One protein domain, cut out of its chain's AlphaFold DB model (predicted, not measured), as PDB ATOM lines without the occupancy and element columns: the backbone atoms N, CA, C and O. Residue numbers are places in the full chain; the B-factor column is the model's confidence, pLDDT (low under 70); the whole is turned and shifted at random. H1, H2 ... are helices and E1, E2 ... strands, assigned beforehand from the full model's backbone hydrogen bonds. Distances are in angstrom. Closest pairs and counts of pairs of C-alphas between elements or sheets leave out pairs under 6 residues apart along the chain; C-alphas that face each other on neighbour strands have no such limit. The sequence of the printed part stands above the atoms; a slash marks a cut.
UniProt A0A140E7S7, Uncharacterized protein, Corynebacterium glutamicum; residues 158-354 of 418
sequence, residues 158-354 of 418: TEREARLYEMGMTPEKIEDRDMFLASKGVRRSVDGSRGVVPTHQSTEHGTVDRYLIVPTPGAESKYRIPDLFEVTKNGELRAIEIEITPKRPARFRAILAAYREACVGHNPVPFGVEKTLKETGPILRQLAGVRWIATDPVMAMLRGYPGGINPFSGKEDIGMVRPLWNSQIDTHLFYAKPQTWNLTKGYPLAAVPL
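This is residues 158 to 354 of the 418 residues of an uncharacterized protein of Corynebacterium glutamicum (UniProt A0A140E7S7). A strongly twisted, only just so, four-stranded sheet, E3 to E6, has H3 and H4 packed over one face; the helical hairpin H1 and H2 and the two-stranded hairpin E1 and E2 lie toward one end of the long axis, and the link 304 to 320 reaches its other end. The printed part has 197 residues with seven named helices and six named strands, in the order H1 H2 E1 E2 E3 E4 H3 E5 H4 H5 H6 H7 E6; under half of the residues are in them, and the class is mixed. The larger sheet runs E3 E4 E5 E6, mixed. The whole is compact, with a radius of gyration of the C-alphas of 17.2 A and spans of 57 by 38 by 34 A.

Find C-alpha 159 at (139.280, 183.386, 142.760), where H1, residues 159 to 166, begins. H2, residues 171 to 183, follows, 18.8 A long, then E1, 199 to 203, and E2, 206 to 210. Next come E3, 228 to 231, E4, 237 to 243, 19.3 A, and H3, 249 to 264, 22.1 A. E5 is 289 to 294, 15.9 A, H4 296 to 303, H5 321 to 326, H6 332 to 335, H7 338 to 342. E6, 349 to 353, ends at C-alpha 353, (157.592, 189.719, 151.076).

Look first at the hairpin E3 and E4, antiparallel, with N 230 and O 238 2.9 A apart. E4 and E5 are parallel, N 291 and O 239 at 2.8 A, as are E5 and E6, N 350 and O 290 at 2.8 A. E4, H3, E5 form a strand-helix-strand unit, parallel neighbour strands with a helix between, its crossover right-handed; E5, H4 to H7, E6 form another. H3 and H4, on the same face, make two layers with the sheet, at heights over the sheet of 9.1 A and 8.3 A. H5, the hub, touches H3, closest C-alphas Ala 257 and Leu 324, 6.9 A, and H6, Asn 326 and His 332, 6.3 A; it only just touches H4, with 3 pairs of C-alphas within 8 A, closest Leu 302 and Val 321, 5.6 A. H7 only grazes the sheet with residues 340 to 342, H1 with 159 to 162. H1 touches H2, closest C-alphas Tyr 165 and Arg 177, 5.3 A, at a steep tilt of 45 degrees, opposite ways. In the hairpin E1 and E2, antiparallel, N 201 and O 208 are 2.9 A apart. H1 to H5 have every O i to N i+4 pair within hydrogen-bond range; H7 has 0 of 1, with 1 of 2 O i to N i+3 pairs, and H6 is too short for an O i to N i+4 pair.

Glu 172 and Gly 314 have the C-alphas farthest apart, 57.1 A. The printed part has no cut; its long links are H2 to E1, E2 to E3, H3 to E5 and H4 to H5. Mean pLDDT of the printed part is 80.3, with residues 265 to 282 and 326 to 341 among those under 70.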
ATOM      1  N   THR A 158     137.460 187.795 144.051       95.00
ATOM      2  CA  THR A 158     138.062 186.561 144.567       95.00
ATOM      3  C   THR A 158     138.232 185.511 143.467       95.00
ATOM      4  O   THR A 158     137.488 185.501 142.487       95.00
ATOM      5  N   GLU A 159     139.149 184.554 143.653       93.06
ATOM      6  CA  GLU A 159     139.280 183.386 142.760       93.06
ATOM      7  C   GLU A 159     137.934 182.666 142.535       93.06
ATOM      8  O   GLU A 159     137.659 182.167 141.444       93.06
ATOM      9  N   ARG A 160     137.079 182.600 143.565       88.25
ATOM     10  CA  ARG A 160     135.776 181.926 143.484       88.25
ATOM     11  C   ARG A 160     134.796 182.674 142.589       88.25
ATOM     12  O   ARG A 160     134.163 182.045 141.747       88.25
ATOM     13  N   GLU A 161     134.713 183.992 142.740       91.38
ATOM     14  CA  GLU A 161     133.923 184.850 141.850       91.38
ATOM     15  C   GLU A 161     134.467 184.780 140.414       91.38
ATOM     16  O   GLU A 161     133.705 184.598 139.471       91.38
ATOM     17  N   ALA A 162     135.790 184.810 140.232       91.81
ATOM     18  CA  ALA A 162     136.401 184.661 138.914       91.81
ATOM     19  C   ALA A 162     136.069 183.312 138.255       91.81
ATOM     20  O   ALA A 162     135.695 183.269 137.087       91.81
ATOM     21  N   ARG A 163     136.154 182.202 139.002       88.19
ATOM     22  CA  ARG A 163     135.738 180.878 138.509       88.19
ATOM     23  C   ARG A 163     134.286 180.872 138.090       88.19
ATOM     24  O   ARG A 163     133.971 180.299 137.054       88.19
ATOM     25  N   LEU A 164     133.428 181.480 138.896       84.94
ATOM     26  CA  LEU A 164     132.012 181.529 138.612       84.94
ATOM     27  C   LEU A 164     131.733 182.181 137.250       84.94
ATOM     28  O   LEU A 164     131.074 181.584 136.403       84.94
ATOM     29  N   TYR A 165     132.269 183.378 137.035       86.06
ATOM     30  CA  TYR A 165     131.940 184.175 135.855       86.06
ATOM     31  C   TYR A 165     132.748 183.824 134.602       86.06
ATOM     32  O   TYR A 165     132.538 184.421 133.553       86.06
ATOM     33  N   GLU A 166     133.682 182.876 134.690       85.56
ATOM     34  CA  GLU A 166     134.502 182.467 133.547       85.56
ATOM     35  C   GLU A 166     134.373 180.978 133.189       85.56
ATOM     36  O   GLU A 166     134.736 180.576 132.078       85.56
ATOM     37  N   MET A 167     133.856 180.134 134.089       79.81
ATOM     38  CA  MET A 167     133.667 178.700 133.843       79.81
ATOM     39  C   MET A 167     132.246 178.395 133.343       79.81
ATOM     40  O   MET A 167     131.250 178.811 133.933       79.81
ATOM     41  N   GLY A 168     132.146 177.588 132.280       71.69
ATOM     42  CA  GLY A 168     130.861 177.133 131.732       71.69
ATOM     43  C   GLY A 168     130.009 178.275 131.173       71.69
ATOM     44  O   GLY A 168     128.858 178.416 131.583       71.69
ATOM     45  N   MET A 169     130.603 179.100 130.303       70.94
ATOM     46  CA  MET A 169     129.989 180.298 129.717       70.94
ATOM     47  C   MET A 169     128.796 179.961 128.817       70.94
ATOM     48  O   MET A 169     128.909 179.118 127.930       70.94
ATOM     49  N   THR A 170     127.698 180.680 129.020       73.62
ATOM     50  CA  THR A 170     126.538 180.783 128.121       73.62
ATOM     51  C   THR A 170     126.333 182.266 127.775       73.62
ATOM     52  O   THR A 170     126.931 183.112 128.448       73.62
ATOM     53  N   PRO A 171     125.539 182.620 126.747       74.38
ATOM     54  CA  PRO A 171     125.243 184.020 126.430       74.38
ATOM     55  C   PRO A 171     124.738 184.832 127.633       74.38
ATOM     56  O   PRO A 171     125.209 185.940 127.858       74.38
ATOM     57  N   GLU A 172     123.874 184.251 128.463       76.19
ATOM     58  CA  GLU A 172     123.318 184.892 129.663       76.19
ATOM     59  C   GLU A 172     124.419 185.165 130.701       76.19
ATOM     60  O   GLU A 172     124.545 186.268 131.224       76.19
ATOM     61  N   LYS A 173     125.326 184.201 130.909       79.50
ATOM     62  CA  LYS A 173     126.467 184.371 131.823       79.50
ATOM     63  C   LYS A 173     127.466 185.436 131.372       79.50
ATOM     64  O   LYS A 173     128.228 185.935 132.200       79.50
ATOM     65  N   ILE A 174     127.523 185.746 130.074       82.50
ATOM     66  CA  ILE A 174     128.362 186.839 129.564       82.50
ATOM     67  C   ILE A 174     127.818 188.177 130.068       82.50
ATOM     68  O   ILE A 174     128.600 188.983 130.570       82.50
ATOM     69  N   GLU A 175     126.504 188.385 129.984       84.88
ATOM     70  CA  GLU A 175     125.849 189.594 130.489       84.88
ATOM     71  C   GLU A 175     126.003 189.710 132.011       84.88
ATOM     72  O   GLU A 175     126.468 190.742 132.499       84.88
ATOM     73  N   ASP A 176     125.762 188.621 132.750       86.00
ATOM     74  CA  ASP A 176     125.938 188.586 134.208       86.00
ATOM     75  C   ASP A 176     127.372 188.931 134.630       86.00
ATOM     76  O   ASP A 176     127.593 189.700 135.571       86.00
ATOM     77  N   ARG A 177     128.377 188.388 133.926       89.38
ATOM     78  CA  ARG A 177     129.786 188.728 134.158       89.38
ATOM     79  C   ARG A 177     130.025 190.210 133.914       89.38
ATOM     80  O   ARG A 177     130.726 190.848 134.694       89.38
ATOM     81  N   ASP A 178     129.507 190.750 132.820       89.06
ATOM     82  CA  ASP A 178     129.758 192.133 132.432       89.06
ATOM     83  C   ASP A 178     129.111 193.112 133.425       89.06
ATOM     84  O   ASP A 178     129.761 194.074 133.847       89.06
ATOM     85  N   MET A 179     127.894 192.809 133.891       89.88
ATOM     86  CA  MET A 179     127.230 193.521 134.986       89.88
ATOM     87  C   MET A 179     128.016 193.411 136.295       89.88
ATOM     88  O   MET A 179     128.240 194.420 136.968       89.88
ATOM     89  N   PHE A 180     128.495 192.213 136.640       91.19
ATOM     90  CA  PHE A 180     129.330 192.001 137.819       91.19
ATOM     91  C   PHE A 180     130.615 192.838 137.755       91.19
ATOM     92  O   PHE A 180     130.913 193.576 138.696       91.19
ATOM     93  N   LEU A 181     131.352 192.786 136.644       94.19
ATOM     94  CA  LEU A 181     132.583 193.553 136.440       94.19
ATOM     95  C   LEU A 181     132.322 195.062 136.550       94.19
ATOM     96  O   LEU A 181     133.055 195.758 137.257       94.19
ATOM     97  N   ALA A 182     131.250 195.556 135.926       93.75
ATOM     98  CA  ALA A 182     130.843 196.955 136.028       93.75
ATOM     99  C   ALA A 182     130.488 197.349 137.473       93.75
ATOM    100  O   ALA A 182     130.917 198.407 137.935       93.75
ATOM    101  N   SER A 183     129.791 196.481 138.218       93.19
ATOM    102  CA  SER A 183     129.444 196.712 139.631       93.19
ATOM    103  C   SER A 183     130.673 196.841 140.537       93.19
ATOM    104  O   SER A 183     130.631 197.557 141.534       93.19
ATOM    105  N   LYS A 184     131.787 196.192 140.171       94.56
ATOM    106  CA  LYS A 184     133.086 196.296 140.859       94.56
ATOM    107  C   LYS A 184     133.935 197.476 140.378       94.56
ATOM    108  O   LYS A 184     135.065 197.631 140.826       94.56
ATOM    109  N   GLY A 185     133.425 198.282 139.445       95.25
ATOM    110  CA  GLY A 185     134.120 199.440 138.884       95.25
ATOM    111  C   GLY A 185     135.122 199.111 137.775       95.25
ATOM    112  O   GLY A 185     135.901 199.987 137.395       95.25
ATOM    113  N   VAL A 186     135.120 197.885 137.237       95.81
ATOM    114  CA  VAL A 186     135.984 197.507 136.110       95.81
ATOM    115  C   VAL A 186     135.513 198.226 134.848       95.81
ATOM    116  O   VAL A 186     134.336 198.191 134.490       95.81
ATOM    117  N   ARG A 187     136.445 198.881 134.154       93.44
ATOM    118  CA  ARG A 187     136.183 199.624 132.916       93.44
ATOM    119  C   ARG A 187     136.782 198.878 131.742       93.44
ATOM    120  O   ARG A 187     137.923 198.436 131.818       93.44
ATOM    121  N   ARG A 188     136.042 198.774 130.642       89.69
ATOM    122  CA  ARG A 188     136.575 198.241 129.385       89.69
ATOM    123  C   ARG A 188     137.413 199.300 128.683       89.69
ATOM    124  O   ARG A 188     137.008 200.457 128.624       89.69
ATOM    125  N   SER A 189     138.556 198.890 128.148       86.06
ATOM    126  CA  SER A 189     139.341 199.711 127.226       86.06
ATOM    127  C   SER A 189     139.058 199.260 125.797       86.06
ATOM    128  O   SER A 189     139.129 198.069 125.505       86.06
ATOM    129  N   VAL A 190     138.722 200.200 124.914       79.94
ATOM    130  CA  VAL A 190     138.464 199.932 123.482       79.94
ATOM    131  C   VAL A 190     139.406 200.707 122.560       79.94
ATOM    132  O   VAL A 190     139.619 200.324 121.416       79.94
ATOM    133  N   ASP A 191     139.996 201.781 123.071       74.69
ATOM    134  CA  ASP A 191     140.811 202.766 122.356       74.69
ATOM    135  C   ASP A 191     142.181 202.990 123.025       74.69
ATOM    136  O   ASP A 191     142.940 203.875 122.634       74.69
ATOM    137  N   GLY A 192     142.504 202.206 124.062       70.06
ATOM    138  CA  GLY A 192     143.696 202.398 124.889       70.06
ATOM    139  C   GLY A 192     143.534 203.360 126.049       70.06
ATOM    140  O   GLY A 192     144.511 203.612 126.761       70.06
ATOM    141  N   SER A 193     142.330 203.886 126.275       80.75
ATOM    142  CA  SER A 193     141.987 204.500 127.554       80.75
ATOM    143  C   SER A 193     142.218 203.509 128.701       80.75
ATOM    144  O   SER A 193     142.286 202.291 128.510       80.75
ATOM    145  N   ARG A 194     142.385 204.021 129.926       82.44
ATOM    146  CA  ARG A 194     142.605 203.153 131.089       82.44
ATOM    147  C   ARG A 194     141.412 202.216 131.277       82.44
ATOM    148  O   ARG A 194     140.286 202.680 131.433       82.44
ATOM    149  N   GLY A 195     141.691 200.920 131.305       85.44
ATOM    150  CA  GLY A 195     140.692 199.872 131.444       85.44
ATOM    151  C   GLY A 195     141.277 198.503 131.119       85.44
ATOM    152  O   GLY A 195     142.490 198.342 130.978       85.44
ATOM    153  N   VAL A 196     140.394 197.522 131.017       90.56
ATOM    154  CA  VAL A 196     140.695 196.116 130.769       90.56
ATOM    155  C   VAL A 196     140.300 195.745 129.350       90.56
ATOM    156  O   VAL A 196     139.212 196.098 128.891       90.56
ATOM    157  N   VAL A 197     141.166 194.984 128.692       89.50
ATOM    158  CA  VAL A 197     140.891 194.308 127.422       89.50
ATOM    159  C   VAL A 197     140.831 192.803 127.682       89.50
ATOM    160  O   VAL A 197     141.739 192.274 128.329       89.50
ATOM    161  N   PRO A 198     139.779 192.089 127.251       88.56
ATOM    162  CA  PRO A 198     139.734 190.646 127.425       88.56
ATOM    163  C   PRO A 198     140.818 189.959 126.602       88.56
ATOM    164  O   PRO A 198     141.170 190.392 125.510       88.56
ATOM    165  N   THR A 199     141.292 188.821 127.094       84.50
ATOM    166  CA  THR A 199     142.049 187.895 126.257       84.50
ATOM    167  C   THR A 199     141.085 186.996 125.496       84.50
ATOM    168  O   THR A 199     140.185 186.402 126.088       84.50
ATOM    169  N   HIS A 200     141.286 186.860 124.190       81.81
ATOM    170  CA  HIS A 200     140.494 185.962 123.360       81.81
ATOM    171  C   HIS A 200     141.022 184.531 123.471       81.81
ATOM    172  O   HIS A 200     142.199 184.264 123.220       81.81
ATOM    173  N   GLN A 201     140.151 183.596 123.840       76.94
ATOM    174  CA  GLN A 201     140.474 182.175 123.899       76.94
ATOM    175  C   GLN A 201     139.676 181.414 122.844       76.94
ATOM    176  O   GLN A 201     138.449 181.362 122.910       76.94
ATOM    177  N   SER A 202     140.368 180.758 121.913       74.19
ATOM    178  CA  SER A 202     139.739 179.816 120.989       74.19
ATOM    179  C   SER A 202     139.359 178.525 121.717       74.19
ATOM    180  O   SER A 202     140.184 177.900 122.387       74.19
ATOM    181  N   THR A 203     138.100 178.131 121.582       70.12
ATOM    182  CA  THR A 203     137.528 176.885 122.099       70.12
ATOM    183  C   THR A 203     136.926 176.082 120.948       70.12
ATOM    184  O   THR A 203     136.759 176.599 119.845       70.12
ATOM    185  N   GLU A 204     136.557 174.826 121.204       69.88
ATOM    186  CA  GLU A 204     135.863 173.971 120.225       69.88
ATOM    187  C   GLU A 204     134.526 174.573 119.750       69.88
ATOM    188  O   GLU A 204     134.051 174.249 118.666       69.88
ATOM    189  N   HIS A 205     133.946 175.493 120.528       69.75
ATOM    190  CA  HIS A 205     132.671 176.158 120.247       69.75
ATOM    191  C   HIS A 205     132.832 177.616 119.783       69.75
ATOM    192  O   HIS A 205     131.864 178.370 119.777       69.75
ATOM    193  N   GLY A 206     134.046 178.027 119.404       75.81
ATOM    194  CA  GLY A 206     134.355 179.387 118.955       75.81
ATOM    195  C   GLY A 206     135.232 180.165 119.935       75.81
ATOM    196  O   GLY A 206     135.840 179.600 120.847       75.81
ATOM    197  N   THR A 207     135.337 181.474 119.725       77.50
ATOM    198  CA  THR A 207     136.182 182.359 120.538       77.50
ATOM    199  C   THR A 207     135.395 182.934 121.707       77.50
ATOM    200  O   THR A 207     134.302 183.461 121.521       77.50
ATOM    201  N   VAL A 208     135.966 182.854 122.909       79.75
ATOM    202  CA  VAL A 208     135.378 183.408 124.134       79.75
ATOM    203  C   VAL A 208     136.315 184.445 124.740       79.75
ATOM    204  O   VAL A 208     137.516 184.204 124.882       79.75
ATOM    205  N   ASP A 209     135.748 185.579 125.139       86.56
ATOM    206  CA  ASP A 209     136.455 186.648 125.841       86.56
ATOM    207  C   ASP A 209     136.674 186.294 127.308       86.56
ATOM    208  O   ASP A 209     135.725 185.942 128.013       86.56
ATOM    209  N   ARG A 210     137.918 186.434 127.775       87.38
ATOM    210  CA  ARG A 210     138.351 186.147 129.146       87.38
ATOM    211  C   ARG A 210     138.875 187.405 129.826       87.38
ATOM    212  O   ARG A 210     139.883 187.972 129.408       87.38
ATOM    213  N   TYR A 211     138.240 187.810 130.916       91.62
ATOM    214  CA  TYR A 211     138.643 188.958 131.733       91.62
ATOM    215  C   TYR A 211     139.372 188.518 133.002       91.62
ATOM    216  O   TYR A 211     140.364 189.131 133.388       91.62
ATOM    217  N   LEU A 212     138.896 187.443 133.636       93.31
ATOM    218  CA  LEU A 212     139.365 186.979 134.947       93.31
ATOM    219  C   LEU A 212     140.171 185.670 134.869       93.31
ATOM    220  O   LEU A 212     140.431 185.018 135.883       93.31
ATOM    221  N   ILE A 213     140.587 185.285 133.659       90.69
ATOM    222  CA  ILE A 213     141.440 184.127 133.395       90.69
ATOM    223  C   ILE A 213     142.644 184.546 132.567       90.69
ATOM    224  O   ILE A 213     142.491 185.135 131.502       90.69
ATOM    225  N   VAL A 214     143.827 184.124 133.004       89.38
ATOM    226  CA  VAL A 214     145.076 184.274 132.260       89.38
ATOM    227  C   VAL A 214     145.402 182.951 131.555       89.38
ATOM    228  O   VAL A 214     145.627 181.943 132.235       89.38
ATOM    229  N   PRO A 215     145.429 182.893 130.213       82.62
ATOM    230  CA  PRO A 215     145.810 181.680 129.492       82.62
ATOM    231  C   PRO A 215     147.266 181.296 129.762       82.62
ATOM    232  O   PRO A 215     148.161 182.126 129.668       82.62
ATOM    233  N   THR A 216     147.521 180.021 130.054       79.81
ATOM    234  CA  THR A 216     148.868 179.494 130.342       79.81
ATOM    235  C   THR A 216     149.209 178.334 129.402       79.81
ATOM    236  O   THR A 216     149.322 177.190 129.855       79.81
ATOM    237  N   PRO A 217     149.348 178.577 128.083       65.19
ATOM    238  CA  PRO A 217     149.719 177.524 127.142       65.19
ATOM    239  C   PRO A 217     151.079 176.922 127.530       65.19
ATOM    240  O   PRO A 217     152.047 177.638 127.777       65.19
ATOM    241  N   GLY A 218     151.144 175.592 127.638       60.44
ATOM    242  CA  GLY A 218     152.353 174.863 128.048       60.44
ATOM    243  C   GLY A 218     152.529 174.650 129.560       60.44
ATOM    244  O   GLY A 218     153.488 173.994 129.965       60.44
ATOM    245  N   ALA A 219     151.620 175.146 130.407       62.34
ATOM    246  CA  ALA A 219     151.537 174.732 131.810       62.34
ATOM    247  C   ALA A 219     150.625 173.498 131.982       62.34
ATOM    248  O   ALA A 219     149.811 173.187 131.116       62.34
ATOM    249  N   GLU A 220     150.734 172.805 133.126       62.25
ATOM    250  CA  GLU A 220     149.858 171.666 133.481       62.25
ATOM    251  C   GLU A 220     148.365 172.040 133.412       62.25
ATOM    252  O   GLU A 220     147.536 171.227 133.015       62.25
ATOM    253  N   SER A 221     148.021 173.284 133.768       67.00
ATOM    254  CA  SER A 221     146.699 173.860 133.526       67.00
ATOM    255  C   SER A 221     146.740 174.766 132.295       67.00
ATOM    256  O   SER A 221     147.616 175.619 132.178       67.00
ATOM    257  N   LYS A 222     145.757 174.629 131.392       75.88
ATOM    258  CA  LYS A 222     145.634 175.475 130.183       75.88
ATOM    259  C   LYS A 222     145.383 176.956 130.502       75.88
ATOM    260  O   LYS A 222     145.524 177.815 129.636       75.88
ATOM    261  N   TYR A 223     144.995 177.249 131.736       84.00
ATOM    262  CA  TYR A 223     144.722 178.588 132.220       84.00
ATOM    263  C   TYR A 223     145.051 178.729 133.708       84.00
ATOM    264  O   TYR A 223     145.176 177.736 134.437       84.00
ATOM    265  N   ARG A 224     145.153 179.979 134.162       88.56
ATOM    266  CA  ARG A 224     145.341 180.368 135.555       88.56
ATOM    267  C   ARG A 224     144.304 181.407 135.959       88.56
ATOM    268  O   ARG A 224     144.029 182.346 135.223       88.56
ATOM    269  N   ILE A 225     143.747 181.214 137.146       92.81
ATOM    270  CA  ILE A 225     142.931 182.212 137.835       92.81
ATOM    271  C   ILE A 225     143.801 182.724 138.986       92.81
ATOM    272  O   ILE A 225     144.275 181.884 139.760       92.81
ATOM    273  N   PRO A 226     144.073 184.037 139.066       95.62
ATOM    274  CA  PRO A 226     144.758 184.630 140.210       95.62
ATOM    275  C   PRO A 226     144.035 184.322 141.523       95.62
ATOM    276  O   PRO A 226     142.813 184.167 141.544       95.62
ATOM    277  N   ASP A 227     144.770 184.287 142.635       96.56
ATOM    278  CA  ASP A 227     144.162 184.088 143.958       96.56
ATOM    279  C   ASP A 227     143.147 185.195 144.295       96.56
ATOM    280  O   ASP A 227     142.138 184.964 144.973       96.56
ATOM    281  N   LEU A 228     143.428 186.408 143.814       97.25
ATOM    282  CA  LEU A 228     142.636 187.607 144.031       97.25
ATOM    283  C   LEU A 228     142.905 188.616 142.906       97.25
ATOM    284  O   LEU A 228     144.017 188.698 142.386       97.25
ATOM    285  N   PHE A 229     141.915 189.433 142.574       97.88
ATOM    286  CA  PHE A 229     142.103 190.659 141.808       97.88
ATOM    287  C   PHE A 229     141.807 191.873 142.683       97.88
ATOM    288  O   PHE A 229     140.840 191.877 143.440       97.88
ATOM    289  N   GLU A 230     142.616 192.912 142.526       97.12
ATOM    290  CA  GLU A 230     142.318 194.278 142.952       97.12
ATOM    291  C   GLU A 230     141.746 195.034 141.747       97.12
ATOM    292  O   GLU A 230     142.360 195.041 140.673       97.12
ATOM    293  N   VAL A 231     140.604 195.701 141.923       97.12
ATOM    294  CA  VAL A 231     140.137 196.701 140.961       97.12
ATOM    295  C   VAL A 231     140.760 198.037 141.339       97.12
ATOM    296  O   VAL A 231     140.544 198.588 142.417       97.12
ATOM    297  N   THR A 232     141.605 198.554 140.454       93.19
ATOM    298  CA  THR A 232     142.293 199.825 140.689       93.19
ATOM    299  C   THR A 232     141.316 200.998 140.591       93.19
ATOM    300  O   THR A 232     140.291 200.924 139.922       93.19
ATOM    301  N   LYS A 233     141.693 202.157 141.145       91.56
ATOM    302  CA  LYS A 233     140.908 203.405 141.038       91.56
ATOM    303  C   LYS A 233     140.609 203.852 139.597       91.56
ATOM    304  O   LYS A 233     139.727 204.677 139.385       91.56
ATOM    305  N   ASN A 234     141.355 203.345 138.615       90.06
ATOM    306  CA  ASN A 234     141.140 203.633 137.197       90.06
ATOM    307  C   ASN A 234     140.186 202.638 136.511       90.06
ATOM    308  O   ASN A 234     139.971 202.762 135.311       90.06
ATOM    309  N   GLY A 235     139.667 201.641 137.230       93.06
ATOM    310  CA  GLY A 235     138.876 200.547 136.664       93.06
ATOM    311  C   GLY A 235     139.694 199.477 135.937       93.06
ATOM    312  O   GLY A 235     139.134 198.686 135.187       93.06
ATOM    313  N   GLU A 236     141.014 199.443 136.133       93.81
ATOM    314  CA  GLU A 236     141.890 198.375 135.625       93.81
ATOM    315  C   GLU A 236     141.972 197.218 136.634       93.81
ATOM    316  O   GLU A 236     141.892 197.455 137.842       93.81
ATOM    317  N   LEU A 237     142.228 195.993 136.162       95.75
ATOM    318  CA  LEU A 237     142.457 194.822 137.015       95.75
ATOM    319  C   LEU A 237     143.940 194.638 137.339       95.75
ATOM    320  O   LEU A 237     144.794 194.697 136.457       95.75
ATOM    321  N   ARG A 238     144.255 194.350 138.602       95.44
ATOM    322  CA  ARG A 238     145.578 193.883 139.027       95.44
ATOM    323  C   ARG A 238     145.444 192.509 139.667       95.44
ATOM    324  O   ARG A 238     144.718 192.357 140.645       95.44
ATOM    325  N   ALA A 239     146.173 191.529 139.146       97.00
ATOM    326  CA  ALA A 239     146.227 190.206 139.750       97.00
ATOM    327  C   ALA A 239     147.069 190.235 141.031       97.00
ATOM    328  O   ALA A 239     148.094 190.919 141.111       97.00
ATOM    329  N   ILE A 240     146.651 189.470 142.029       97.38
ATOM    330  CA  ILE A 240     147.383 189.239 143.267       97.38
ATOM    331  C   ILE A 240     147.592 187.739 143.407       97.38
ATOM    332  O   ILE A 240     146.660 186.946 143.282       97.38
ATOM    333  N   GLU A 241     148.840 187.375 143.659       97.06
ATOM    334  CA  GLU A 241     149.295 185.997 143.762       97.06
ATOM    335  C   GLU A 241     149.974 185.803 145.103       97.06
ATOM    336  O   GLU A 241     150.922 186.524 145.424       97.06
ATOM    337  N   ILE A 242     149.503 184.835 145.881       97.31
ATOM    338  CA  ILE A 242     150.124 184.476 147.147       97.31
ATOM    339  C   ILE A 242     150.885 183.179 146.948       97.31
ATOM    340  O   ILE A 242     150.353 182.172 146.500       97.31
ATOM    341  N   GLU A 243     152.172 183.186 147.269       95.75
ATOM    342  CA  GLU A 243     153.019 182.038 146.979       95.75
ATOM    343  C   GLU A 243     153.873 181.666 148.182       95.75
ATOM    344  O   GLU A 243     154.818 182.359 148.562       95.75
ATOM    345  N   ILE A 244     153.520 180.534 148.787       94.50
ATOM    346  CA  ILE A 244     154.158 180.042 150.009       94.50
ATOM    347  C   ILE A 244     155.386 179.197 149.684       94.50
ATOM    348  O   ILE A 244     156.402 179.290 150.370       94.50
ATOM    349  N   THR A 245     155.303 178.351 148.657       89.88
ATOM    350  CA  THR A 245     156.332 177.355 148.346       89.88
ATOM    351  C   THR A 245     156.794 177.484 146.899       89.88
ATOM    352  O   THR A 245     155.945 177.578 146.013       89.88
ATOM    353  N   PRO A 246     158.107 177.401 146.622       87.88
ATOM    354  CA  PRO A 246     158.619 177.395 145.257       87.88
ATOM    355  C   PRO A 246     157.970 176.300 144.406       87.88
ATOM    356  O   PRO A 246     157.960 175.122 144.772       87.88
ATOM    357  N   LYS A 247     157.444 176.685 143.242       89.38
ATOM    358  CA  LYS A 247     156.961 175.742 142.227       89.38
ATOM    359  C   LYS A 247     158.141 175.131 141.465       89.38
ATOM    360  O   LYS A 247     159.271 175.609 141.531       89.38
ATOM    361  N   ARG A 248     157.889 174.083 140.673       89.94
ATOM    362  CA  ARG A 248     158.896 173.583 139.718       89.94
ATOM    363  C   ARG A 248     159.286 174.712 138.742       89.94
ATOM    364  O   ARG A 248     158.375 175.353 138.211       89.94
ATOM    365  N   PRO A 249     160.582 174.924 138.431       88.88
ATOM    366  CA  PRO A 249     161.040 176.020 137.567       88.88
ATOM    367  C   PRO A 249     160.314 176.135 136.224       88.88
ATOM    368  O   PRO A 249     159.911 177.226 135.838       88.88
ATOM    369  N   ALA A 250     160.097 175.013 135.530       87.00
ATOM    370  CA  ALA A 250     159.386 175.003 134.250       87.00
ATOM    371  C   ALA A 250     157.943 175.519 134.388       87.00
ATOM    372  O   ALA A 250     157.525 176.401 133.642       87.00
ATOM    373  N   ARG A 251     157.217 175.035 135.405       87.25
ATOM    374  CA  ARG A 251     155.849 175.473 135.699       87.25
ATOM    375  C   ARG A 251     155.801 176.949 136.078       87.25
ATOM    376  O   ARG A 251     154.898 177.651 135.635       87.25
ATOM    377  N   PHE A 252     156.749 177.428 136.884       89.06
ATOM    378  CA  PHE A 252     156.733 178.830 137.290       89.06
ATOM    379  C   PHE A 252     157.043 179.762 136.115       89.06
ATOM    380  O   PHE A 252     156.344 180.750 135.930       89.06
ATOM    381  N   ARG A 253     158.004 179.399 135.255       88.19
ATOM    382  CA  ARG A 253     158.291 180.146 134.020       88.19
ATOM    383  C   ARG A 253     157.072 180.257 133.106       88.19
ATOM    384  O   ARG A 253     156.808 181.349 132.620       88.19
ATOM    385  N   ALA A 254     156.309 179.179 132.923       87.69
ATOM    386  CA  ALA A 254     155.084 179.215 132.121       87.69
ATOM    387  C   ALA A 254     154.035 180.184 132.700       87.69
ATOM    388  O   ALA A 254     153.422 180.951 131.965       87.69
ATOM    389  N   ILE A 255     153.872 180.199 134.027       89.94
ATOM    390  CA  ILE A 255     152.969 181.133 134.717       89.94
ATOM    391  C   ILE A 255     153.438 182.585 134.556       89.94
ATOM    392  O   ILE A 255     152.636 183.466 134.258       89.94
ATOM    393  N   LEU A 256     154.732 182.845 134.750       88.75
ATOM    394  CA  LEU A 256     155.295 184.187 134.610       88.75
ATOM    395  C   LEU A 256     155.174 184.698 133.170       88.75
ATOM    396  O   LEU A 256     154.869 185.871 132.972       88.75
ATOM    397  N   ALA A 257     155.371 183.822 132.179       85.81
ATOM    398  CA  ALA A 257     155.214 184.157 130.768       85.81
ATOM    399  C   ALA A 257     153.769 184.560 130.464       85.81
ATOM    400  O   ALA A 257     153.529 185.609 129.886       85.81
ATOM    401  N   ALA A 258     152.801 183.784 130.943       87.25
ATOM    402  CA  ALA A 258     151.389 184.099 130.778       87.25
ATOM    403  C   ALA A 258     151.000 185.455 131.391       87.25
ATOM    404  O   ALA A 258     150.298 186.252 130.774       87.25
ATOM    405  N   TYR A 259     151.503 185.753 132.592       89.31
ATOM    406  CA  TYR A 259     151.270 187.047 133.224       89.31
ATOM    407  C   TYR A 259     151.954 188.207 132.511       89.31
ATOM    408  O   TYR A 259     151.394 189.301 132.474       89.31
ATOM    409  N   ARG A 260     153.140 187.985 131.936       84.56
ATOM    410  CA  ARG A 260     153.786 188.968 131.066       84.56
ATOM    411  C   ARG A 260     152.849 189.340 129.923       84.56
ATOM    412  O   ARG A 260     152.530 190.518 129.812       84.56
ATOM    413  N   GLU A 261     152.366 188.353 129.167       82.19
ATOM    414  CA  GLU A 261     151.451 188.575 128.035       82.19
ATOM    415  C   GLU A 261     150.202 189.358 128.457       82.19
ATOM    416  O   GLU A 261     149.842 190.355 127.836       82.19
ATOM    417  N   ALA A 262     149.598 188.986 129.588       87.19
ATOM    418  CA  ALA A 262     148.423 189.676 130.114       87.19
ATOM    419  C   ALA A 262     148.677 191.154 130.484       87.19
ATOM    420  O   ALA A 262     147.729 191.944 130.506       87.19
ATOM    421  N   CYS A 263     149.925 191.538 130.786       84.44
ATOM    422  CA  CYS A 263     150.264 192.879 131.270       84.44
ATOM    423  C   CYS A 263     150.911 193.810 130.236       84.44
ATOM    424  O   CYS A 263     150.809 195.032 130.385       84.44
ATOM    425  N   VAL A 264     151.619 193.273 129.238       74.75
ATOM    426  CA  VAL A 264     152.331 194.086 128.229       74.75
ATOM    427  C   VAL A 264     151.404 194.608 127.133       74.75
ATOM    428  O   VAL A 264     151.672 195.659 126.556       74.75
ATOM    429  N   GLY A 265     150.257 193.952 126.958       68.50
ATOM    430  CA  GLY A 265     149.202 194.357 126.043       68.50
ATOM    431  C   GLY A 265     149.340 193.767 124.640       68.50
ATOM    432  O   GLY A 265     150.362 193.199 124.282       68.50
ATOM    433  N   HIS A 266     148.281 193.883 123.844       66.38
ATOM    434  CA  HIS A 266     148.106 193.194 122.562       66.38
ATOM    435  C   HIS A 266     148.800 193.868 121.365       66.38
ATOM    436  O   HIS A 266     148.634 193.412 120.237       66.38
ATOM    437  N   ASN A 267     149.572 194.939 121.587       60.38
ATOM    438  CA  ASN A 267     150.289 195.642 120.523       60.38
ATOM    439  C   ASN A 267     151.765 195.206 120.498       60.38
ATOM    440  O   ASN A 267     152.511 195.580 121.405       60.38
ATOM    441  N   PRO A 268     152.206 194.429 119.488       56.38
ATOM    442  CA  PRO A 268     153.577 193.933 119.417       56.38
ATOM    443  C   PRO A 268     154.565 195.069 119.123       56.38
ATOM    444  O   PRO A 268     154.313 195.931 118.279       56.38
ATOM    445  N   VAL A 269     155.731 195.032 119.771       53.72
ATOM    446  CA  VAL A 269     156.839 195.967 119.518       53.72
ATOM    447  C   VAL A 269     158.054 195.176 119.027       53.72
ATOM    448  O   VAL A 269     158.586 194.366 119.779       53.72
ATOM    449  N   PRO A 270     158.521 195.352 117.779       53.03
ATOM    450  CA  PRO A 270     159.711 194.654 117.298       53.03
ATOM    451  C   PRO A 270     160.995 195.050 118.057       53.03
ATOM    452  O   PRO A 270     161.149 196.177 118.520       53.03
ATOM    453  N   PHE A 271     161.949 194.126 118.136       45.06
ATOM    454  CA  PHE A 271     163.230 194.264 118.834       45.06
ATOM    455  C   PHE A 271     164.198 195.079 117.998       45.06
ATOM    456  O   PHE A 271     164.220 194.955 116.775       45.06
ATOM    457  N   GLY A 272     165.006 195.901 118.663       52.62
ATOM    458  CA  GLY A 272     165.912 196.838 117.997       52.62
ATOM    459  C   GLY A 272     165.230 198.120 117.515       52.62
ATOM    460  O   GLY A 272     165.898 198.988 116.962       52.62
ATOM    461  N   VAL A 273     163.923 198.273 117.747       55.94
ATOM    462  CA  VAL A 273     163.218 199.539 117.556       55.94
ATOM    463  C   VAL A 273     163.264 200.307 118.875       55.94
ATOM    464  O   VAL A 273     162.590 199.936 119.832       55.94
ATOM    465  N   GLU A 274     164.051 201.383 118.935       56.06
ATOM    466  CA  GLU A 274     164.081 202.306 120.077       56.06
ATOM    467  C   GLU A 274     162.792 203.146 120.130       56.06
ATOM    468  O   GLU A 274     162.783 204.336 119.828       56.06
ATOM    469  N   LYS A 275     161.671 202.512 120.480       56.12
ATOM    470  CA  LYS A 275     160.401 203.185 120.771       56.12
ATOM    471  C   LYS A 275     159.999 202.907 122.204       56.12
ATOM    472  O   LYS A 275     160.003 201.771 122.650       56.12
ATOM    473  N   THR A 276     159.601 203.936 122.927       54.72
ATOM    474  CA  THR A 276     158.942 203.822 124.225       54.72
ATOM    475  C   THR A 276     157.537 203.228 124.069       54.72
ATOM    476  O   THR A 276     156.905 203.364 123.025       54.72
ATOM    477  N   LEU A 277     156.979 202.643 125.138       54.12
ATOM    478  CA  LEU A 277     155.601 202.106 125.157       54.12
ATOM    479  C   LEU A 277     154.527 203.132 124.759       54.12
ATOM    480  O   LEU A 277     153.408 202.773 124.418       54.12
ATOM    481  N   LYS A 278     154.852 204.423 124.855       53.34
ATOM    482  CA  LYS A 278     153.969 205.529 124.485       53.34
ATOM    483  C   LYS A 278     153.959 205.781 122.970       53.34
ATOM    484  O   LYS A 278     153.000 206.342 122.453       53.34
ATOM    485  N   GLU A 279     155.013 205.367 122.269       58.84
ATOM    486  CA  GLU A 279     155.221 205.552 120.824       58.84
ATOM    487  C   GLU A 279     154.764 204.337 120.003       58.84
ATOM    488  O   GLU A 279     154.712 204.392 118.775       58.84
ATOM    489  N   THR A 280     154.421 203.236 120.673       58.59
ATOM    490  CA  THR A 280     153.971 201.975 120.066       58.59
ATOM    491  C   THR A 280     152.454 201.899 119.892       58.59
ATOM    492  O   THR A 280     151.943 200.910 119.380       58.59
ATOM    493  N   GLY A 281     151.734 202.955 120.282       62.06
ATOM    494  CA  GLY A 281     150.275 203.023 120.242       62.06
ATOM    495  C   GLY A 281     149.621 202.755 121.605       62.06
ATOM    496  O   GLY A 281     150.311 202.654 122.622       62.06
ATOM    497  N   PRO A 282     148.280 202.686 121.652       64.56
ATOM    498  CA  PRO A 282     147.536 202.457 122.889       64.56
ATOM    499  C   PRO A 282     147.918 201.129 123.562       64.56
ATOM    500  O   PRO A 282     148.040 200.110 122.895       64.56
ATOM    501  N   ILE A 283     148.072 201.096 124.888       71.50
ATOM    502  CA  ILE A 283     148.338 199.837 125.606       71.50
ATOM    503  C   ILE A 283     147.004 199.147 125.899       71.50
ATOM    504  O   ILE A 283     146.273 199.546 126.804       71.50
ATOM    505  N   LEU A 284     146.709 198.095 125.142       78.75
ATOM    506  CA  LEU A 284     145.507 197.273 125.278       78.75
ATOM    507  C   LEU A 284     145.845 196.008 126.061       78.75
ATOM    508  O   LEU A 284     146.403 195.085 125.487       78.75
ATOM    509  N   ARG A 285     145.568 195.960 127.364       85.56
ATOM    510  CA  ARG A 285     146.011 194.862 128.242       85.56
ATOM    511  C   ARG A 285     144.887 194.318 129.109       85.56
ATOM    512  O   ARG A 285     143.974 195.052 129.484       85.56
ATOM    513  N   GLN A 286     145.012 193.052 129.488       90.44
ATOM    514  CA  GLN A 286     144.096 192.416 130.429       90.44
ATOM    515  C   GLN A 286     144.355 192.885 131.863       90.44
ATOM    516  O   GLN A 286     143.421 193.172 132.608       90.44
ATOM    517  N   LEU A 287     145.626 192.994 132.255       92.06
ATOM    518  CA  LEU A 287     146.014 193.321 133.622       92.06
ATOM    519  C   LEU A 287     146.917 194.551 133.651       92.06
ATOM    520  O   LEU A 287     147.913 194.633 132.940       92.06
ATOM    521  N   ALA A 288     146.631 195.491 134.549       89.06
ATOM    522  CA  ALA A 288     147.539 196.594 134.855       89.06
ATOM    523  C   ALA A 288     148.854 196.117 135.488       89.06
ATOM    524  O   ALA A 288     149.857 196.834 135.465       89.06
ATOM    525  N   GLY A 289     148.838 194.922 136.075       90.38
ATOM    526  CA  GLY A 289     150.011 194.240 136.588       90.38
ATOM    527  C   GLY A 289     149.653 193.052 137.473       90.38
ATOM    528  O   GLY A 289     148.481 192.738 137.695       90.38
ATOM    529  N   VAL A 290     150.689 192.447 138.038       93.06
ATOM    530  CA  VAL A 290     150.621 191.362 139.012       93.06
ATOM    531  C   VAL A 290     151.407 191.755 140.252       93.06
ATOM    532  O   VAL A 290     152.551 192.202 140.152       93.06
ATOM    533  N   ARG A 291     150.808 191.576 141.430       94.88
ATOM    534  CA  ARG A 291     151.478 191.693 142.727       94.88
ATOM    535  C   ARG A 291     151.662 190.299 143.319       94.88
ATOM    536  O   ARG A 291     150.713 189.708 143.824       94.88
ATOM    537  N   TRP A 292     152.893 189.806 143.286       94.94
ATOM    538  CA  TRP A 292     153.295 188.591 143.988       94.94
ATOM    539  C   TRP A 292     153.564 188.890 145.458       94.94
ATOM    540  O   TRP A 292     154.303 189.815 145.779       94.94
ATOM    541  N   ILE A 293     152.991 188.102 146.351       95.88
ATOM    542  CA  ILE A 293     153.158 188.212 147.797       95.88
ATOM    543  C   ILE A 293     153.682 186.868 148.256       95.88
ATOM    544  O   ILE A 293     152.965 185.868 148.227       95.88
ATOM    545  N   ALA A 294     154.965 186.817 148.587       95.19
ATOM    546  CA  ALA A 294     155.648 185.538 148.620       95.19
ATOM    547  C   ALA A 294     156.608 185.387 149.789       95.19
ATOM    548  O   ALA A 294     157.110 186.359 150.350       95.19
ATOM    549  N   THR A 295     156.877 184.135 150.139       92.75
ATOM    550  CA  THR A 295     157.928 183.783 151.096       92.75
ATOM    551  C   THR A 295     159.315 183.992 150.494       92.75
ATOM    552  O   THR A 295     159.483 183.972 149.273       92.75
ATOM    553  N   ASP A 296     160.339 184.122 151.341       87.31
ATOM    554  CA  ASP A 296     161.721 184.359 150.898       87.31
ATOM    555  C   ASP A 296     162.223 183.370 149.828       87.31
ATOM    556  O   ASP A 296     162.812 183.822 148.843       87.31
ATOM    557  N   PRO A 297     161.967 182.044 149.919       88.31
ATOM    558  CA  PRO A 297     162.388 181.112 148.873       88.31
ATOM    559  C   PRO A 297     161.764 181.405 147.503       88.31
ATOM    560  O   PRO A 297     162.412 181.225 146.473       88.31
ATOM    561  N   VAL A 298     160.510 181.859 147.476       92.56
ATOM    562  CA  VAL A 298     159.827 182.235 146.234       92.56
ATOM    563  C   VAL A 298     160.333 183.586 145.737       92.56
ATOM    564  O   VAL A 298     160.556 183.750 144.540       92.56
ATOM    565  N   MET A 299     160.558 184.542 146.640       90.12
ATOM    566  CA  MET A 299     161.131 185.845 146.300       90.12
ATOM    567  C   MET A 299     162.501 185.690 145.635       90.12
ATOM    568  O   MET A 299     162.733 186.298 144.591       90.12
ATOM    569  N   ALA A 300     163.360 184.822 146.178       87.25
ATOM    570  CA  ALA A 300     164.642 184.473 145.572       87.25
ATOM    571  C   ALA A 300     164.463 183.841 144.181       87.25
ATOM    572  O   ALA A 300     165.170 184.192 143.248       87.25
ATOM    573  N   MET A 301     163.463 182.974 143.992       90.19
ATOM    574  CA  MET A 301     163.159 182.385 142.681       90.19
ATOM    575  C   MET A 301     162.684 183.433 141.656       90.19
ATOM    576  O   MET A 301     163.018 183.348 140.475       90.19
ATOM    577  N   LEU A 302     161.915 184.436 142.088       90.12
ATOM    578  CA  LEU A 302     161.416 185.513 141.229       90.12
ATOM    579  C   LEU A 302     162.523 186.500 140.832       90.12
ATOM    580  O   LEU A 302     162.658 186.814 139.647       90.12
ATOM    581  N   ARG A 303     163.295 186.977 141.816       86.94
ATOM    582  CA  ARG A 303     164.230 188.117 141.703       86.94
ATOM    583  C   ARG A 303     165.703 187.740 141.605       86.94
ATOM    584  O   ARG A 303     166.497 188.556 141.153       86.94
ATOM    585  N   GLY A 304     166.063 186.547 142.059       84.69
ATOM    586  CA  GLY A 304     167.436 186.217 142.416       84.69
ATOM    587  C   GLY A 304     167.776 186.685 143.831       84.69
ATOM    588  O   GLY A 304     166.957 187.294 144.528       84.69
ATOM    589  N   TYR A 305     168.997 186.385 144.269       81.00
ATOM    590  CA  TYR A 305     169.512 186.860 145.556       81.00
ATOM    591  C   TYR A 305     170.060 188.289 145.437       81.00
ATOM    592  O   TYR A 305     170.512 188.685 144.358       81.00
ATOM    593  N   PRO A 306     170.074 189.075 146.532       73.62
ATOM    594  CA  PRO A 306     170.770 190.358 146.557       73.62
ATOM    595  C   PRO A 306     172.218 190.214 146.070       73.62
ATOM    596  O   PRO A 306     172.925 189.293 146.471       73.62
ATOM    597  N   GLY A 307     172.649 191.101 145.172       71.44
ATOM    598  CA  GLY A 307     173.972 191.022 144.539       71.44
ATOM    599  C   GLY A 307     174.087 190.006 143.394       71.44
ATOM    600  O   GLY A 307     175.157 189.885 142.810       71.44
ATOM    601  N   GLY A 308     173.007 189.297 143.045       74.12
ATOM    602  CA  GLY A 308     172.967 188.376 141.906       74.12
ATOM    603  C   GLY A 308     173.750 187.080 142.111       74.12
ATOM    604  O   GLY A 308     173.960 186.357 141.144       74.12
ATOM    605  N   ILE A 309     174.181 186.772 143.338       76.25
ATOM    606  CA  ILE A 309     174.918 185.548 143.676       76.25
ATOM    607  C   ILE A 309     174.157 184.792 144.760       76.25
ATOM    608  O   ILE A 309     173.827 185.338 145.813       76.25
ATOM    609  N   ASN A 310     173.901 183.510 144.523       77.62
ATOM    610  CA  ASN A 310     173.252 182.646 145.496       77.62
ATOM    611  C   ASN A 310     174.217 182.327 146.660       77.62
ATOM    612  O   ASN A 310     175.257 181.704 146.428       77.62
ATOM    613  N   PRO A 311     173.880 182.675 147.917       72.44
ATOM    614  CA  PRO A 311     174.790 182.544 149.057       72.44
ATOM    615  C   PRO A 311     175.070 181.088 149.448       72.44
ATOM    616  O   PRO A 311     176.017 180.818 150.179       72.44
ATOM    617  N   PHE A 312     174.258 180.138 148.975       76.94
ATOM    618  CA  PHE A 312     174.426 178.716 149.270       76.94
ATOM    619  C   PHE A 312     175.250 177.984 148.208       76.94
ATOM    620  O   PHE A 312     175.877 176.977 148.525       76.94
ATOM    621  N   SER A 313     175.228 178.447 146.954       78.25
ATOM    622  CA  SER A 313     175.901 177.772 145.832       78.25
ATOM    623  C   SER A 313     177.078 178.549 145.240       78.25
ATOM    624  O   SER A 313     177.858 177.959 144.495       78.25
ATOM    625  N   GLY A 314     177.196 179.850 145.521       78.00
ATOM    626  CA  GLY A 314     178.207 180.740 144.942       78.00
ATOM    627  C   GLY A 314     178.013 181.043 143.452       78.00
ATOM    628  O   GLY A 314     178.886 181.650 142.840       78.00
ATOM    629  N   LYS A 315     176.899 180.610 142.847       83.06
ATOM    630  CA  LYS A 315     176.600 180.807 141.418       83.06
ATOM    631  C   LYS A 315     175.760 182.058 141.185       83.06
ATOM    632  O   LYS A 315     175.012 182.469 142.073       83.06
ATOM    633  N   GLU A 316     175.851 182.607 139.973       82.44
ATOM    634  CA  GLU A 316     174.965 183.681 139.528       82.44
ATOM    635  C   GLU A 316     173.498 183.223 139.595       82.44
ATOM    636  O   GLU A 316     173.140 182.136 139.132       82.44
ATOM    637  N   ASP A 317     172.660 184.052 140.205       81.75
ATOM    638  CA  ASP A 317     171.231 183.832 140.371       81.75
ATOM    639  C   ASP A 317     170.503 185.170 140.241       81.75
ATOM    640  O   ASP A 317     170.386 185.947 141.192       81.75
ATOM    641  N   ILE A 318     170.041 185.434 139.020       79.88
ATOM    642  CA  ILE A 318     169.340 186.661 138.621       79.88
ATOM    643  C   ILE A 318     167.810 186.498 138.620       79.88
ATOM    644  O   ILE A 318     167.097 187.335 138.061       79.88
ATOM    645  N   GLY A 319     167.307 185.402 139.201       87.44
ATOM    646  CA  GLY A 319     165.883 185.078 139.247       87.44
ATOM    647  C   GLY A 319     165.288 184.656 137.905       87.44
ATOM    648  O   GLY A 319     165.960 184.577 136.878       87.44
ATOM    649  N   MET A 320     163.988 184.358 137.910       88.50
ATOM    650  CA  MET A 320     163.266 183.881 136.723       88.50
ATOM    651  C   MET A 320     162.589 184.981 135.917       88.50
ATOM    652  O   MET A 320     162.385 184.804 134.716       88.50
ATOM    653  N   VAL A 321     162.243 186.105 136.548       84.44
ATOM    654  CA  VAL A 321     161.578 187.215 135.854       84.44
ATOM    655  C   VAL A 321     162.543 187.858 134.857       84.44
ATOM    656  O   VAL A 321     162.190 188.067 133.702       84.44
ATOM    657  N   ARG A 322     163.803 188.083 135.238       78.94
ATOM    658  CA  ARG A 322     164.763 188.767 134.360       78.94
ATOM    659  C   ARG A 322     165.044 188.013 133.047       78.94
ATOM    660  O   ARG A 322     164.856 188.620 131.993       78.94
ATOM    661  N   PRO A 323     165.423 186.719 133.038       78.62
ATOM    662  CA  PRO A 323     165.655 185.992 131.788       78.62
ATOM    663  C   PRO A 323     164.411 185.915 130.900       78.62
ATOM    664  O   PRO A 323     164.514 186.017 129.681       78.62
ATOM    665  N   LEU A 324     163.230 185.757 131.504       77.81
ATOM    666  CA  LEU A 324     161.980 185.627 130.763       77.81
ATOM    667  C   LEU A 324     161.610 186.924 130.026       77.81
ATOM    668  O   LEU A 324     161.170 186.862 128.880       77.81
ATOM    669  N   TRP A 325     161.815 188.086 130.641       72.75
ATOM    670  CA  TRP A 325     161.566 189.375 129.987       72.75
ATOM    671  C   TRP A 325     162.670 189.742 128.989       72.75
ATOM    672  O   TRP A 325     162.377 190.251 127.916       72.75
ATOM    673  N   ASN A 326     163.928 189.395 129.267       69.25
ATOM    674  CA  ASN A 326     165.019 189.619 128.311       69.25
ATOM    675  C   ASN A 326     164.899 188.756 127.044       69.25
ATOM    676  O   ASN A 326     165.466 189.103 126.013       69.25
ATOM    677  N   SER A 327     164.197 187.623 127.117       65.69
ATOM    678  CA  SER A 327     164.073 186.683 125.998       65.69
ATOM    679  C   SER A 327     163.126 187.132 124.881       65.69
ATOM    680  O   SER A 327     163.096 186.476 123.842       65.69
ATOM    681  N   GLN A 328     162.335 188.197 125.080       61.66
ATOM    682  CA  GLN A 328     161.280 188.587 124.142       61.66
ATOM    683  C   GLN A 328     161.398 190.029 123.658       61.66
ATOM    684  O   GLN A 328     161.687 190.969 124.396       61.66
ATOM    685  N   ILE A 329     161.173 190.130 122.356       51.09
ATOM    686  CA  ILE A 329     161.493 191.223 121.446       51.09
ATOM    687  C   ILE A 329     160.725 192.519 121.792       51.09
ATOM    688  O   ILE A 329     161.248 193.619 121.626       51.09
ATOM    689  N   ASP A 330     159.554 192.375 122.400       53.31
ATOM    690  CA  ASP A 330     158.529 193.380 122.696       53.31
ATOM    691  C   ASP A 330     158.471 193.850 124.160       53.31
ATOM    692  O   ASP A 330     157.823 194.851 124.469       53.31
ATOM    693  N   THR A 331     159.179 193.186 125.081       52.91
ATOM    694  CA  THR A 331     159.032 193.430 126.536       52.91
ATOM    695  C   THR A 331     160.209 194.151 127.203       52.91
ATOM    696  O   THR A 331     160.172 194.444 128.405       52.91
ATOM    697  N   HIS A 332     161.227 194.521 126.418       50.91
ATOM    698  CA  HIS A 332     162.456 195.174 126.885       50.91
ATOM    699  C   HIS A 332     162.217 196.551 127.543       50.91
ATOM    700  O   HIS A 332     162.992 196.983 128.399       50.91
ATOM    701  N   LEU A 333     161.104 197.218 127.220       49.00
ATOM    702  CA  LEU A 333     160.800 198.588 127.649       49.00
ATOM    703  C   LEU A 333     160.453 198.735 129.138       49.00
ATOM    704  O   LEU A 333     160.586 199.826 129.691       49.00
ATOM    705  N   PHE A 334     160.047 197.656 129.814       54.12
ATOM    706  CA  PHE A 334     159.672 197.718 131.231       54.12
ATOM    707  C   PHE A 334     160.836 197.453 132.194       54.12
ATOM    708  O   PHE A 334     160.785 197.941 133.323       54.12
ATOM    709  N   TYR A 335     161.879 196.727 131.764       55.00
ATOM    710  CA  TYR A 335     162.966 196.257 132.644       55.00
ATOM    711  C   TYR A 335     164.390 196.612 132.181       55.00
ATOM    712  O   TYR A 335     165.369 196.140 132.765       55.00
ATOM    713  N   ALA A 336     164.531 197.495 131.187       54.19
ATOM    714  CA  ALA A 336     165.837 197.976 130.720       54.19
ATOM    715  C   ALA A 336     166.670 198.670 131.820       54.19
ATOM    716  O   ALA A 336     167.896 198.702 131.742       54.19
ATOM    717  N   LYS A 337     166.026 199.224 132.859       61.28
ATOM    718  CA  LYS A 337     166.712 199.930 133.954       61.28
ATOM    719  C   LYS A 337     166.990 198.994 135.141       61.28
ATOM    720  O   LYS A 337     166.040 198.380 135.624       61.28
ATOM    721  N   PRO A 338     168.213 198.948 135.704       66.88
ATOM    722  CA  PRO A 338     168.545 198.067 136.829       66.88
ATOM    723  C   PRO A 338     167.624 198.176 138.054       66.88
ATOM    724  O   PRO A 338     167.333 197.166 138.687       66.88
ATOM    725  N   GLN A 339     167.078 199.362 138.363       64.69
ATOM    726  CA  GLN A 339     166.150 199.518 139.497       64.69
ATOM    727  C   GLN A 339     164.860 198.685 139.375       64.69
ATOM    728  O   GLN A 339     164.219 198.384 140.380       64.69
ATOM    729  N   THR A 340     164.485 198.296 138.155       62.56
ATOM    730  CA  THR A 340     163.293 197.483 137.877       62.56
ATOM    731  C   THR A 340     163.471 196.031 138.337       62.56
ATOM    732  O   THR A 340     162.489 195.353 138.631       62.56
ATOM    733  N   TRP A 341     164.717 195.555 138.465       67.75
ATOM    734  CA  TRP A 341     165.045 194.168 138.822       67.75
ATOM    735  C   TRP A 341     164.688 193.832 140.266       67.75
ATOM    736  O   TRP A 341     164.454 192.676 140.605       67.75
ATOM    737  N   ASN A 342     164.539 194.858 141.101       71.56
ATOM    738  CA  ASN A 342     164.025 194.704 142.452       71.56
ATOM    739  C   ASN A 342     162.525 194.364 142.470       71.56
ATOM    740  O   ASN A 342     161.984 194.140 143.548       71.56
ATOM    741  N   LEU A 343     161.840 194.337 141.313       79.19
ATOM    742  CA  LEU A 343     160.402 194.076 141.152       79.19
ATOM    743  C   LEU A 343     159.563 194.867 142.164       79.19
ATOM    744  O   LEU A 343     158.703 194.308 142.851       79.19
ATOM    745  N   THR A 344     159.890 196.146 142.343       74.25
ATOM    746  CA  THR A 344     159.215 197.042 143.286       74.25
ATOM    747  C   THR A 344     157.903 197.572 142.705       74.25
ATOM    748  O   THR A 344     157.547 197.314 141.555       74.25
ATOM    749  N   LYS A 345     157.150 198.330 143.509       67.81
ATOM    750  CA  LYS A 345     155.887 198.952 143.088       67.81
ATOM    751  C   LYS A 345     156.098 199.830 141.844       67.81
ATOM    752  O   LYS A 345     157.056 200.592 141.791       67.81
ATOM    753  N   GLY A 346     155.175 199.741 140.883       64.56
ATOM    754  CA  GLY A 346     155.183 200.554 139.658       64.56
ATOM    755  C   GLY A 346     155.520 199.795 138.371       64.56
ATOM    756  O   GLY A 346     155.409 200.383 137.299       64.56
ATOM    757  N   TYR A 347     155.869 198.508 138.459       70.62
ATOM    758  CA  TYR A 347     156.126 197.650 137.297       70.62
ATOM    759  C   TYR A 347     154.990 196.645 137.049       70.62
ATOM    760  O   TYR A 347     154.261 196.316 137.991       70.62
ATOM    761  N   PRO A 348     154.839 196.132 135.808       76.81
ATOM    762  CA  PRO A 348     153.817 195.140 135.469       76.81
ATOM    763  C   PRO A 348     153.885 193.869 136.315       76.81
ATOM    764  O   PRO A 348     152.861 193.238 136.542       76.81
ATOM    765  N   LEU A 349     155.064 193.503 136.816       86.00
ATOM    766  CA  LEU A 349     155.214 192.453 137.813       86.00
ATOM    767  C   LEU A 349     155.953 193.034 139.016       86.00
ATOM    768  O   LEU A 349     157.136 193.357 138.955       86.00
ATOM    769  N   ALA A 350     155.233 193.161 140.121       89.06
ATOM    770  CA  ALA A 350     155.795 193.497 141.412       89.06
ATOM    771  C   ALA A 350     155.807 192.247 142.286       89.06
ATOM    772  O   ALA A 350     154.903 191.419 142.216       89.06
ATOM    773  N   ALA A 351     156.806 192.135 143.148       90.75
ATOM    774  CA  ALA A 351     156.801 191.156 144.220       90.75
ATOM    775  C   ALA A 351     156.942 191.878 145.567       90.75
ATOM    776  O   ALA A 351     157.451 192.995 145.649       90.75
ATOM    777  N   VAL A 352     156.472 191.284 146.647       91.69
ATOM    778  CA  VAL A 352     156.680 191.785 148.003       91.69
ATOM    779  C   VAL A 352     156.791 190.598 148.952       91.69
ATOM    780  O   VAL A 352     156.146 189.573 148.715       91.69
ATOM    781  N   PRO A 353     157.596 190.715 150.020       90.88
ATOM    782  CA  PRO A 353     157.592 189.719 151.076       90.88
ATOM    783  C   PRO A 353     156.188 189.567 151.661       90.88
ATOM    784  O   PRO A 353     155.470 190.549 151.869       90.88
ATOM    785  N   LEU A 354     155.803 188.327 151.926       93.19
ATOM    786  CA  LEU A 354     154.583 188.010 152.645       93.19
ATOM    787  C   LEU A 354     154.776 188.364 154.125       93.19
ATOM    788  O   LEU A 354     155.502 187.679 154.843       93.19
TER     789      LEU A 354